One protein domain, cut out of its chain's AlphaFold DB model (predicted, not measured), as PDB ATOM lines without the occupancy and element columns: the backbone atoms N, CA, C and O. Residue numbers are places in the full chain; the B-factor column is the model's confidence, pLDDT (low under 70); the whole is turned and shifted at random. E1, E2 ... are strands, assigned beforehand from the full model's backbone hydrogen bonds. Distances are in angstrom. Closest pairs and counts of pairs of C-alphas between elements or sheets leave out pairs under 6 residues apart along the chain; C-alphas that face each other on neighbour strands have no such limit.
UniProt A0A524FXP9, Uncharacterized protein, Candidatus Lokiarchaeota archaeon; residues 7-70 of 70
ATOM      1  N   PHE A   7     213.919 243.214 180.019       88.44
ATOM      2  CA  PHE A   7     212.731 242.437 180.297       88.44
ATOM      3  C   PHE A   7     211.982 242.092 179.017       88.44
ATOM      4  O   PHE A   7     212.032 242.794 178.007       88.44
ATOM      5  N   GLN A   8     211.312 240.948 179.041       87.88
ATOM      6  CA  GLN A   8     210.553 240.462 177.898       87.88
ATOM      7  C   GLN A   8     209.129 241.008 177.959       87.88
ATOM      8  O   GLN A   8     208.445 240.778 178.949       87.88
ATOM      9  N   VAL A   9     208.681 241.677 176.900       84.94
ATOM     10  CA  VAL A   9     207.292 242.096 176.690       84.94
ATOM     11  C   VAL A   9     206.641 241.107 175.742       84.94
ATOM     12  O   VAL A   9     207.118 240.905 174.620       84.94
ATOM     13  N   TYR A  10     205.544 240.497 176.179       80.81
ATOM     14  CA  TYR A  10     204.791 239.587 175.331       80.81
ATOM     15  C   TYR A  10     203.278 239.731 175.482       80.81
ATOM     16  O   TYR A  10     202.787 240.081 176.553       80.81
ATOM     17  N   SER A  11     202.553 239.448 174.396       75.44
ATOM     18  CA  SER A  11     201.089 239.388 174.349       75.44
ATOM     19  C   SER A  11     200.631 238.088 173.685       75.44
ATOM     20  O   SER A  11     201.093 237.755 172.593       75.44
ATOM     21  N   TYR A  12     199.703 237.373 174.326       65.44
ATOM     22  CA  TYR A  12     199.147 236.112 173.818       65.44
ATOM     23  C   TYR A  12     198.167 236.300 172.658       65.44
ATOM     24  O   TYR A  12     198.178 235.494 171.735       65.44
ATOM     25  N   SER A  13     197.336 237.346 172.696       66.06
ATOM     26  CA  SER A  13     196.341 237.637 171.647       66.06
ATOM     27  C   SER A  13     196.989 238.005 170.320       66.06
ATOM     28  O   SER A  13     196.416 237.821 169.253       66.06
ATOM     29  N   ASP A  14     198.198 238.534 170.419       65.25
ATOM     30  CA  ASP A  14     198.803 239.331 169.381       65.25
ATOM     31  C   ASP A  14     200.139 238.722 168.916       65.25
ATOM     32  O   ASP A  14     200.586 238.946 167.801       65.25
ATOM     33  N   GLY A  15     200.794 237.869 169.701       72.12
ATOM     34  CA  GLY A  15     202.087 237.322 169.278       72.12
ATOM     35  C   GLY A  15     203.168 238.406 169.217       72.12
ATOM     36  O   GLY A  15     204.142 238.298 168.472       72.12
ATOM     37  N   VAL A  16     203.019 239.467 170.015       77.12
ATOM     38  CA  VAL A  16     204.157 240.317 170.366       77.12
ATOM     39  C   VAL A  16     205.019 239.501 171.313       77.12
ATOM     40  O   VAL A  16     204.525 239.011 172.325       77.12
ATOM     41  N   ASN A  17     206.292 239.333 170.982       85.19
ATOM     42  CA  ASN A  17     207.275 238.757 171.882       85.19
ATOM     43  C   ASN A  17     208.634 239.407 171.608       85.19
ATOM     44  O   ASN A  17     209.315 239.101 170.622       85.19
ATOM     45  N   ILE A  18     209.001 240.353 172.463       86.94
ATOM     46  CA  ILE A  18     210.174 241.208 172.298       86.94
ATOM     47  C   ILE A  18     210.932 241.323 173.615       86.94
ATOM     48  O   ILE A  18     210.345 241.289 174.691       86.94
ATOM     49  N   LEU A  19     212.243 241.495 173.521       91.31
ATOM     50  CA  LEU A  19     213.096 241.850 174.644       91.31
ATOM     51  C   LEU A  19     213.377 243.348 174.582       91.31
ATOM     52  O   LEU A  19     213.781 243.849 173.528       91.31
ATOM     53  N   VAL A  20     213.159 244.052 175.686       91.50
ATOM     54  CA  VAL A  20     213.301 245.507 175.777       91.50
ATOM     55  C   VAL A  20     214.134 245.877 176.993       91.50
ATOM     56  O   VAL A  20     214.148 245.154 177.983       91.50
ATOM     57  N   ASP A  21     214.811 247.015 176.934       93.25
ATOM     58  CA  ASP A  21     215.525 247.588 178.083       93.25
ATOM     59  C   ASP A  21     214.882 248.889 178.587       93.25
ATOM     60  O   ASP A  21     215.234 249.394 179.653       93.25
ATOM     61  N   LYS A  22     213.922 249.443 177.837       92.19
ATOM     62  CA  LYS A  22     213.239 250.685 178.191       92.19
ATOM     63  C   LYS A  22     211.807 250.709 177.675       92.19
ATOM     64  O   LYS A  22     211.557 250.383 176.513       92.19
ATOM     65  N   ILE A  23     210.895 251.174 178.531       90.50
ATOM     66  CA  ILE A  23     209.510 251.516 178.187       90.50
ATOM     67  C   ILE A  23     209.200 252.927 178.664       90.50
ATOM     68  O   ILE A  23     209.636 253.331 179.740       90.50
ATOM     69  N   TRP A  24     208.445 253.672 177.864       92.94
ATOM     70  CA  TRP A  24     207.877 254.954 178.270       92.94
ATOM     71  C   TRP A  24     206.554 255.216 177.556       92.94
ATOM     72  O   TRP A  24     206.253 254.605 176.532       92.94
ATOM     73  N   ILE A  25     205.762 256.131 178.103       91.00
ATOM     74  CA  ILE A  25     204.502 256.579 177.512       91.00
ATOM     75  C   ILE A  25     204.694 258.024 177.065       91.00
ATOM     76  O   ILE A  25     205.244 258.838 177.807       91.00
ATOM     77  N   LYS A  26     204.266 258.335 175.843       94.25
ATOM     78  CA  LYS A  26     204.218 259.703 175.330       94.25
ATOM     79  C   LYS A  26     202.972 259.843 174.467       94.25
ATOM     80  O   LYS A  26     202.768 259.039 173.559       94.25
ATOM     81  N   GLU A  27     202.171 260.868 174.752       91.94
ATOM     82  CA  GLU A  27     200.862 261.068 174.113       91.94
ATOM     83  C   GLU A  27     200.004 259.790 174.259       91.94
ATOM     84  O   GLU A  27     199.984 259.198 175.335       91.94
ATOM     85  N   ASP A  28     199.326 259.335 173.203       91.31
ATOM     86  CA  ASP A  28     198.485 258.126 173.213       91.31
ATOM     87  C   ASP A  28     199.259 256.859 172.792       91.31
ATOM     88  O   ASP A  28     198.731 255.965 172.123       91.31
ATOM     89  N   ARG A  29     200.566 256.794 173.096       91.06
ATOM     90  CA  ARG A  29     201.432 255.691 172.658       91.06
ATOM     91  C   ARG A  29     202.375 255.193 173.743       91.06
ATOM     92  O   ARG A  29     202.965 255.963 174.501       91.06
ATOM     93  N   ILE A  30     202.559 253.877 173.755       89.62
ATOM     94  CA  ILE A  30     203.554 253.182 174.571       89.62
ATOM     95  C   ILE A  30     204.741 252.872 173.670       89.62
ATOM     96  O   ILE A  30     204.572 252.289 172.598       89.62
ATOM     97  N   TYR A  31     205.927 253.265 174.105       92.12
ATOM     98  CA  TYR A  31     207.177 253.111 173.384       92.12
ATOM     99  C   TYR A  31     208.060 252.060 174.045       92.12
ATOM    100  O   TYR A  31     208.077 251.916 175.266       92.12
ATOM    101  N   PHE A  32     208.833 251.371 173.215       91.50
ATOM    102  CA  PHE A  32     209.747 250.306 173.587       91.50
ATOM    103  C   PHE A  32     211.080 250.531 172.894       91.50
ATOM    104  O   PHE A  32     211.114 250.690 171.672       91.50
ATOM    105  N   ARG A  33     212.181 250.447 173.639       93.56
ATOM    106  CA  ARG A  33     213.501 250.250 173.038       93.56
ATOM    107  C   ARG A  33     213.792 248.752 172.997       93.56
ATOM    108  O   ARG A  33     213.952 248.106 174.027       93.56
ATOM    109  N   VAL A  34     213.766 248.194 171.792       91.75
ATOM    110  CA  VAL A  34     213.804 246.751 171.539       91.75
ATOM    111  C   VAL A  34     215.242 246.288 171.350       91.75
ATOM    112  O   VAL A  34     215.904 246.680 170.397       91.75
ATOM    113  N   LEU A  35     215.703 245.388 172.212       92.19
ATOM    114  CA  LEU A  35     216.994 244.718 172.060       92.19
ATOM    115  C   LEU A  35     216.913 243.557 171.065       92.19
ATOM    116  O   LEU A  35     217.816 243.351 170.257       92.19
ATOM    117  N   LYS A  36     215.824 242.780 171.121       89.62
ATOM    118  CA  LYS A  36     215.636 241.592 170.281       89.62
ATOM    119  C   LYS A  36     214.162 241.344 169.993       89.62
ATOM    120  O   LYS A  36     213.325 241.407 170.889       89.62
ATOM    121  N   LYS A  37     213.853 240.985 168.748       82.62
ATOM    122  CA  LYS A  37     212.544 240.444 168.361       82.62
ATOM    123  C   LYS A  37     212.608 238.923 168.447       82.62
ATOM    124  O   LYS A  37     213.448 238.321 167.784       82.62
ATOM    125  N   ILE A  38     211.766 238.320 169.282       75.31
ATOM    126  CA  ILE A  38     211.691 236.861 169.446       75.31
ATOM    127  C   ILE A  38     210.623 236.303 168.500       75.31
ATOM    128  O   ILE A  38     210.864 235.327 167.800       75.31
ATOM    129  N   TYR A  39     209.472 236.969 168.431       68.50
ATOM    130  CA  TYR A  39     208.406 236.698 167.471       68.50
ATOM    131  C   TYR A  39     207.663 238.010 167.202       68.50
ATOM    132  O   TYR A  39     207.467 238.805 168.124       68.50
ATOM    133  N   ASN A  40     207.332 238.300 165.942       63.47
ATOM    134  CA  ASN A  40     206.802 239.611 165.573       63.47
ATOM    135  C   ASN A  40     205.714 239.499 164.510       63.47
ATOM    136  O   ASN A  40     205.999 239.593 163.315       63.47
ATOM    137  N   TYR A  41     204.474 239.332 164.956       58.34
ATOM    138  CA  TYR A  41     203.314 239.326 164.075       58.34
ATOM    139  C   TYR A  41     202.368 240.466 164.448       58.34
ATOM    140  O   TYR A  41     201.342 240.199 165.046       58.34
ATOM    141  N   HIS A  42     202.688 241.740 164.147       65.62
ATOM    142  CA  HIS A  42     201.736 242.824 164.458       65.62
ATOM    143  C   HIS A  42     201.606 243.989 163.491       65.62
ATOM    144  O   HIS A  42     202.585 244.624 163.109       65.62
ATOM    145  N   LYS A  43     200.338 244.335 163.224       65.25
ATOM    146  CA  LYS A  43     199.877 245.490 162.438       65.25
ATOM    147  C   LYS A  43     200.038 246.819 163.192       65.25
ATOM    148  O   LYS A  43     200.132 247.870 162.568       65.25
ATOM    149  N   HIS A  44     200.076 246.774 164.526       74.38
ATOM    150  CA  HIS A  44     200.067 247.966 165.388       74.38
ATOM    151  C   HIS A  44     201.444 248.346 165.947       74.38
ATOM    152  O   HIS A  44     201.584 249.410 166.555       74.38
ATOM    153  N   PHE A  45     202.460 247.506 165.712       81.94
ATOM    154  CA  PHE A  45     203.838 247.749 166.127       81.94
ATOM    155  C   PHE A  45     204.523 248.686 165.128       81.94
ATOM    156  O   PHE A  45     205.044 248.272 164.091       81.94
ATOM    157  N   ARG A  46     204.493 249.982 165.425       87.69
ATOM    158  CA  ARG A  46     205.098 251.011 164.581       87.69
ATOM    159  C   ARG A  46     206.588 251.110 164.885       87.69
ATOM    160  O   ARG A  46     206.966 251.201 166.047       87.69
ATOM    161  N   LYS A  47     207.436 251.113 163.853       89.56
ATOM    162  CA  LYS A  47     208.852 251.486 163.989       89.56
ATOM    163  C   LYS A  47     208.963 253.011 164.014       89.56
ATOM    164  O   LYS A  47     208.383 253.670 163.152       89.56
ATOM    165  N   GLU A  48     209.697 253.548 164.978       93.25
ATOM    166  CA  GLU A  48     209.954 254.984 165.094       93.25
ATOM    167  C   GLU A  48     211.248 255.385 164.372       93.25
ATOM    168  O   GLU A  48     211.994 254.536 163.878       93.25
ATOM    169  N   SER A  49     211.499 256.693 164.273       90.88
ATOM    170  CA  SER A  49     212.709 257.233 163.639       90.88
ATOM    171  C   SER A  49     213.983 256.875 164.406       90.88
ATOM    172  O   SER A  49     215.039 256.695 163.802       90.88
ATOM    173  N   GLU A  50     213.887 256.761 165.730       92.00
ATOM    174  CA  GLU A  50     215.002 256.389 166.588       92.00
ATOM    175  C   GLU A  50     215.339 254.894 166.445       92.00
ATOM    176  O   GLU A  50     214.461 254.032 166.316       92.00
ATOM    177  N   SER A  51     216.637 254.579 166.448       88.75
ATOM    178  CA  SER A  51     217.107 253.208 166.248       88.75
ATOM    179  C   SER A  51     216.542 252.281 167.319       88.75
ATOM    180  O   SER A  51     216.628 252.560 168.513       88.75
ATOM    181  N   ASN A  52     215.985 251.154 166.874       90.25
ATOM    182  CA  ASN A  52     215.398 250.126 167.731       90.25
ATOM    183  C   ASN A  52     214.238 250.599 168.619       90.25
ATOM    184  O   ASN A  52     213.852 249.880 169.543       90.25
ATOM    185  N   VAL A  53     213.642 251.756 168.328       93.12
ATOM    186  CA  VAL A  53     212.449 252.224 169.029       93.12
ATOM    187  C   VAL A  53     211.199 251.846 168.253       93.12
ATOM    188  O   VAL A  53     211.093 252.033 167.038       93.12
ATOM    189  N   TYR A  54     210.242 251.292 168.983       91.12
ATOM    190  CA  TYR A  54     208.942 250.905 168.471       91.12
ATOM    191  C   TYR A  54     207.848 251.439 169.375       91.12
ATOM    192  O   TYR A  54     208.084 251.684 170.555       91.12
ATOM    193  N   SER A  55     206.644 251.585 168.840       90.69
ATOM    194  CA  SER A  55     205.506 252.039 169.621       90.69
ATOM    195  C   SER A  55     204.204 251.355 169.228       90.69
ATOM    196  O   SER A  55     204.021 250.909 168.093       90.69
ATOM    197  N   ILE A  56     203.263 251.347 170.163       87.38
ATOM    198  CA  ILE A  56     201.877 250.893 169.997       87.38
ATOM    199  C   ILE A  56     200.917 251.973 170.517       87.38
ATOM    200  O   ILE A  56     201.336 252.790 171.339       87.38
ATOM    201  N   PRO A  57     199.643 251.994 170.091       87.88
ATOM    202  CA  PRO A  57     198.623 252.814 170.744       87.88
ATOM    203  C   PRO A  57     198.419 252.385 172.207       87.88
ATOM    204  O   PRO A  57     198.393 251.189 172.498       87.88
ATOM    205  N   ALA A  58     198.246 253.336 173.127       83.12
ATOM    206  CA  ALA A  58     198.022 253.037 174.545       83.12
ATOM    207  C   ALA A  58     196.670 252.338 174.779       83.12
ATOM    208  O   ALA A  58     196.574 251.409 175.582       83.12
ATOM    209  N   ASN A  59     195.659 252.705 173.987       78.81
ATOM    210  CA  ASN A  59     194.327 252.092 173.996       78.81
ATOM    211  C   ASN A  59     194.298 250.647 173.483       78.81
ATOM    212  O   ASN A  59     193.296 249.957 173.639       78.81
ATOM    213  N   SER A  60     195.396 250.155 172.904       72.00
ATOM    214  CA  SER A  60     195.520 248.750 172.518       72.00
ATOM    215  C   SER A  60     195.818 247.823 173.706       72.00
ATOM    216  O   SER A  60     196.157 246.675 173.459       72.00
ATOM    217  N   LEU A  61     195.704 248.326 174.955       56.12
ATOM    218  CA  LEU A  61     195.850 247.658 176.261       56.12
ATOM    219  C   LEU A  61     196.099 246.146 176.172       56.12
ATOM    220  O   LEU A  61     195.228 245.302 176.373       56.12
ATOM    221  N   TYR A  62     197.353 245.827 175.867       59.28
ATOM    222  CA  TYR A  62     197.882 244.479 175.882       59.28
ATOM    223  C   TYR A  62     198.083 244.073 177.343       59.28
ATOM    224  O   TYR A  62     198.548 244.876 178.157       59.28
ATOM    225  N   SER A  63     197.795 242.817 177.693       58.19
ATOM    226  CA  SER A  63     198.301 242.245 178.945       58.19
ATOM    227  C   SER A  63     199.816 242.098 178.801       58.19
ATOM    228  O   SER A  63     200.312 241.058 178.374       58.19
ATOM    229  N   ILE A  64     200.553 243.176 179.081       62.12
ATOM    230  CA  ILE A  64     202.012 243.171 179.077       62.12
ATOM    231  C   ILE A  64     202.441 242.382 180.306       62.12
ATOM    232  O   ILE A  64     202.381 242.863 181.437       62.12
ATOM    233  N   ARG A  65     202.852 241.139 180.080       69.69
ATOM    234  CA  ARG A  65     203.540 240.345 181.091       69.69
ATOM    235  C   ARG A  65     205.037 240.543 180.909       69.69
ATOM    236  O   ARG A  65     205.528 240.510 179.782       69.69
ATOM    237  N   CYS A  66     205.744 240.722 182.020       68.88
ATOM    238  CA  CYS A  66     207.182 240.952 182.026       68.88
ATOM    239  C   CYS A  66     207.913 239.764 182.652       68.88
ATOM    240  O   CYS A  66     207.563 239.329 183.748       68.88
ATOM    241  N   LYS A  67     208.954 239.265 181.979       75.31
ATOM    242  CA  LYS A  67     209.998 238.442 182.606       75.31
ATOM    243  C   LYS A  67     211.236 239.311 182.784       75.31
ATOM    244  O   LYS A  67     211.707 239.869 181.796       75.31
ATOM    245  N   LEU A  68     211.702 239.457 184.019       77.50
ATOM    246  CA  LEU A  68     212.850 240.292 184.370       77.50
ATOM    247  C   LEU A  68     214.151 239.495 184.218       77.50
ATOM    248  O   LEU A  68     214.190 238.318 184.582       77.50
ATOM    249  N   TYR A  69     215.188 240.144 183.693       73.94
ATOM    250  CA  TYR A  69     216.547 239.615 183.599       73.94
ATOM    251  C   TYR A  69     217.482 240.589 184.324       73.94
ATOM    252  O   TYR A  69     217.559 241.762 183.946       73.94
ATOM    253  N   PHE A  70     218.112 240.098 185.388       73.12
ATOM    254  CA  PHE A  70     219.083 240.814 186.217       73.12
ATOM    255  C   PHE A  70     220.508 240.391 185.868       73.12
ATOM    256  O   PHE A  70     220.651 239.277 185.306       73.12
TER     257      PHE A  70
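What this domain is: This is residues 7 to 70 of the 70 residues of an uncharacterized protein of Candidatus Lokiarchaeota archaeon (UniProt A0A524FXP9). One twisted antiparallel sheet is folded over on itself into a small, incomplete barrel, turning at sharp bends in its two long strands, E2 and E3. One wing holds E5, E1 and the stretches of E2 and E3 on one side of the bends; the other holds E4 and the rest of the E2 and E3 hairpin, and residues 41 to 45 and 58 to 64 run across the open side. The printed part has 64 residues, with strands E1, E2, E3, E4 and E5 in that order along the chain and no named helix. The sheet's order is E4, E3, E2, E1, E5, and the class is all strand. The whole is compact, with a radius of gyration of the C-alphas of 10.8 A and spans of 29 by 25 by 18 A.

Where its parts are: Begin with E3, residues 29 to 40, the longest strand by residues with 12, which is 18.4 A from first to last C-alpha and bends by 122 degrees at residue 37. E2, residues 16 to 26, covers 20.0 A and bends by 108 degrees at residue 19; find its first C-alpha at (204.157, 240.317, 170.366). E1, residues 7 to 11, starts at C-alpha 7, at (212.731, 242.437, 180.297), and covers 13.4 A. E4, residues 53 to 57, covers 13.9 A. E5, residues 65 to 69, covers 13.3 A and ends at C-alpha 69, at (216.547, 239.615, 183.599).

How they stand to each other: Look first at the hairpin of E2 and E3, antiparallel at 166 degrees, where N 31 and O 24 are 2.8 A apart and N 19 and O 36 are 2.8 A apart, both within hydrogen-bond range. E1 and E2 form another antiparallel hairpin: N 7 and O 20 are within hydrogen-bond range at 2.8 A, and the C-alphas of Val 9 and Ile 18, which face each other, are 5.3 A apart. These strands E1 to E4 make a meander, each strand the antiparallel neighbour of the one before. At one edge, E4 and E3 form a hairpin with directions at 117 degrees; find N 32 and O 54 within hydrogen-bond range at 2.8 A. Residues 46 to 47 pair antiparallel with residues 54 to 55 of E4. At the other edge, E5 is antiparallel to E1 at 159 degrees, with N 8 and O 67 within hydrogen-bond range at 3.0 A. E4 is apart from both E1 and E5.

The domain as a whole: The C-alphas farthest apart are those of Lys 43 and Phe 70, at 30.9 A. The printed part has no cut. The link from E3 to E4, residues 41 to 52, is long. The mean pLDDT of the printed part is 81.5, and residues 12 to 14, 39 to 43 and 61 to 66 are under 70.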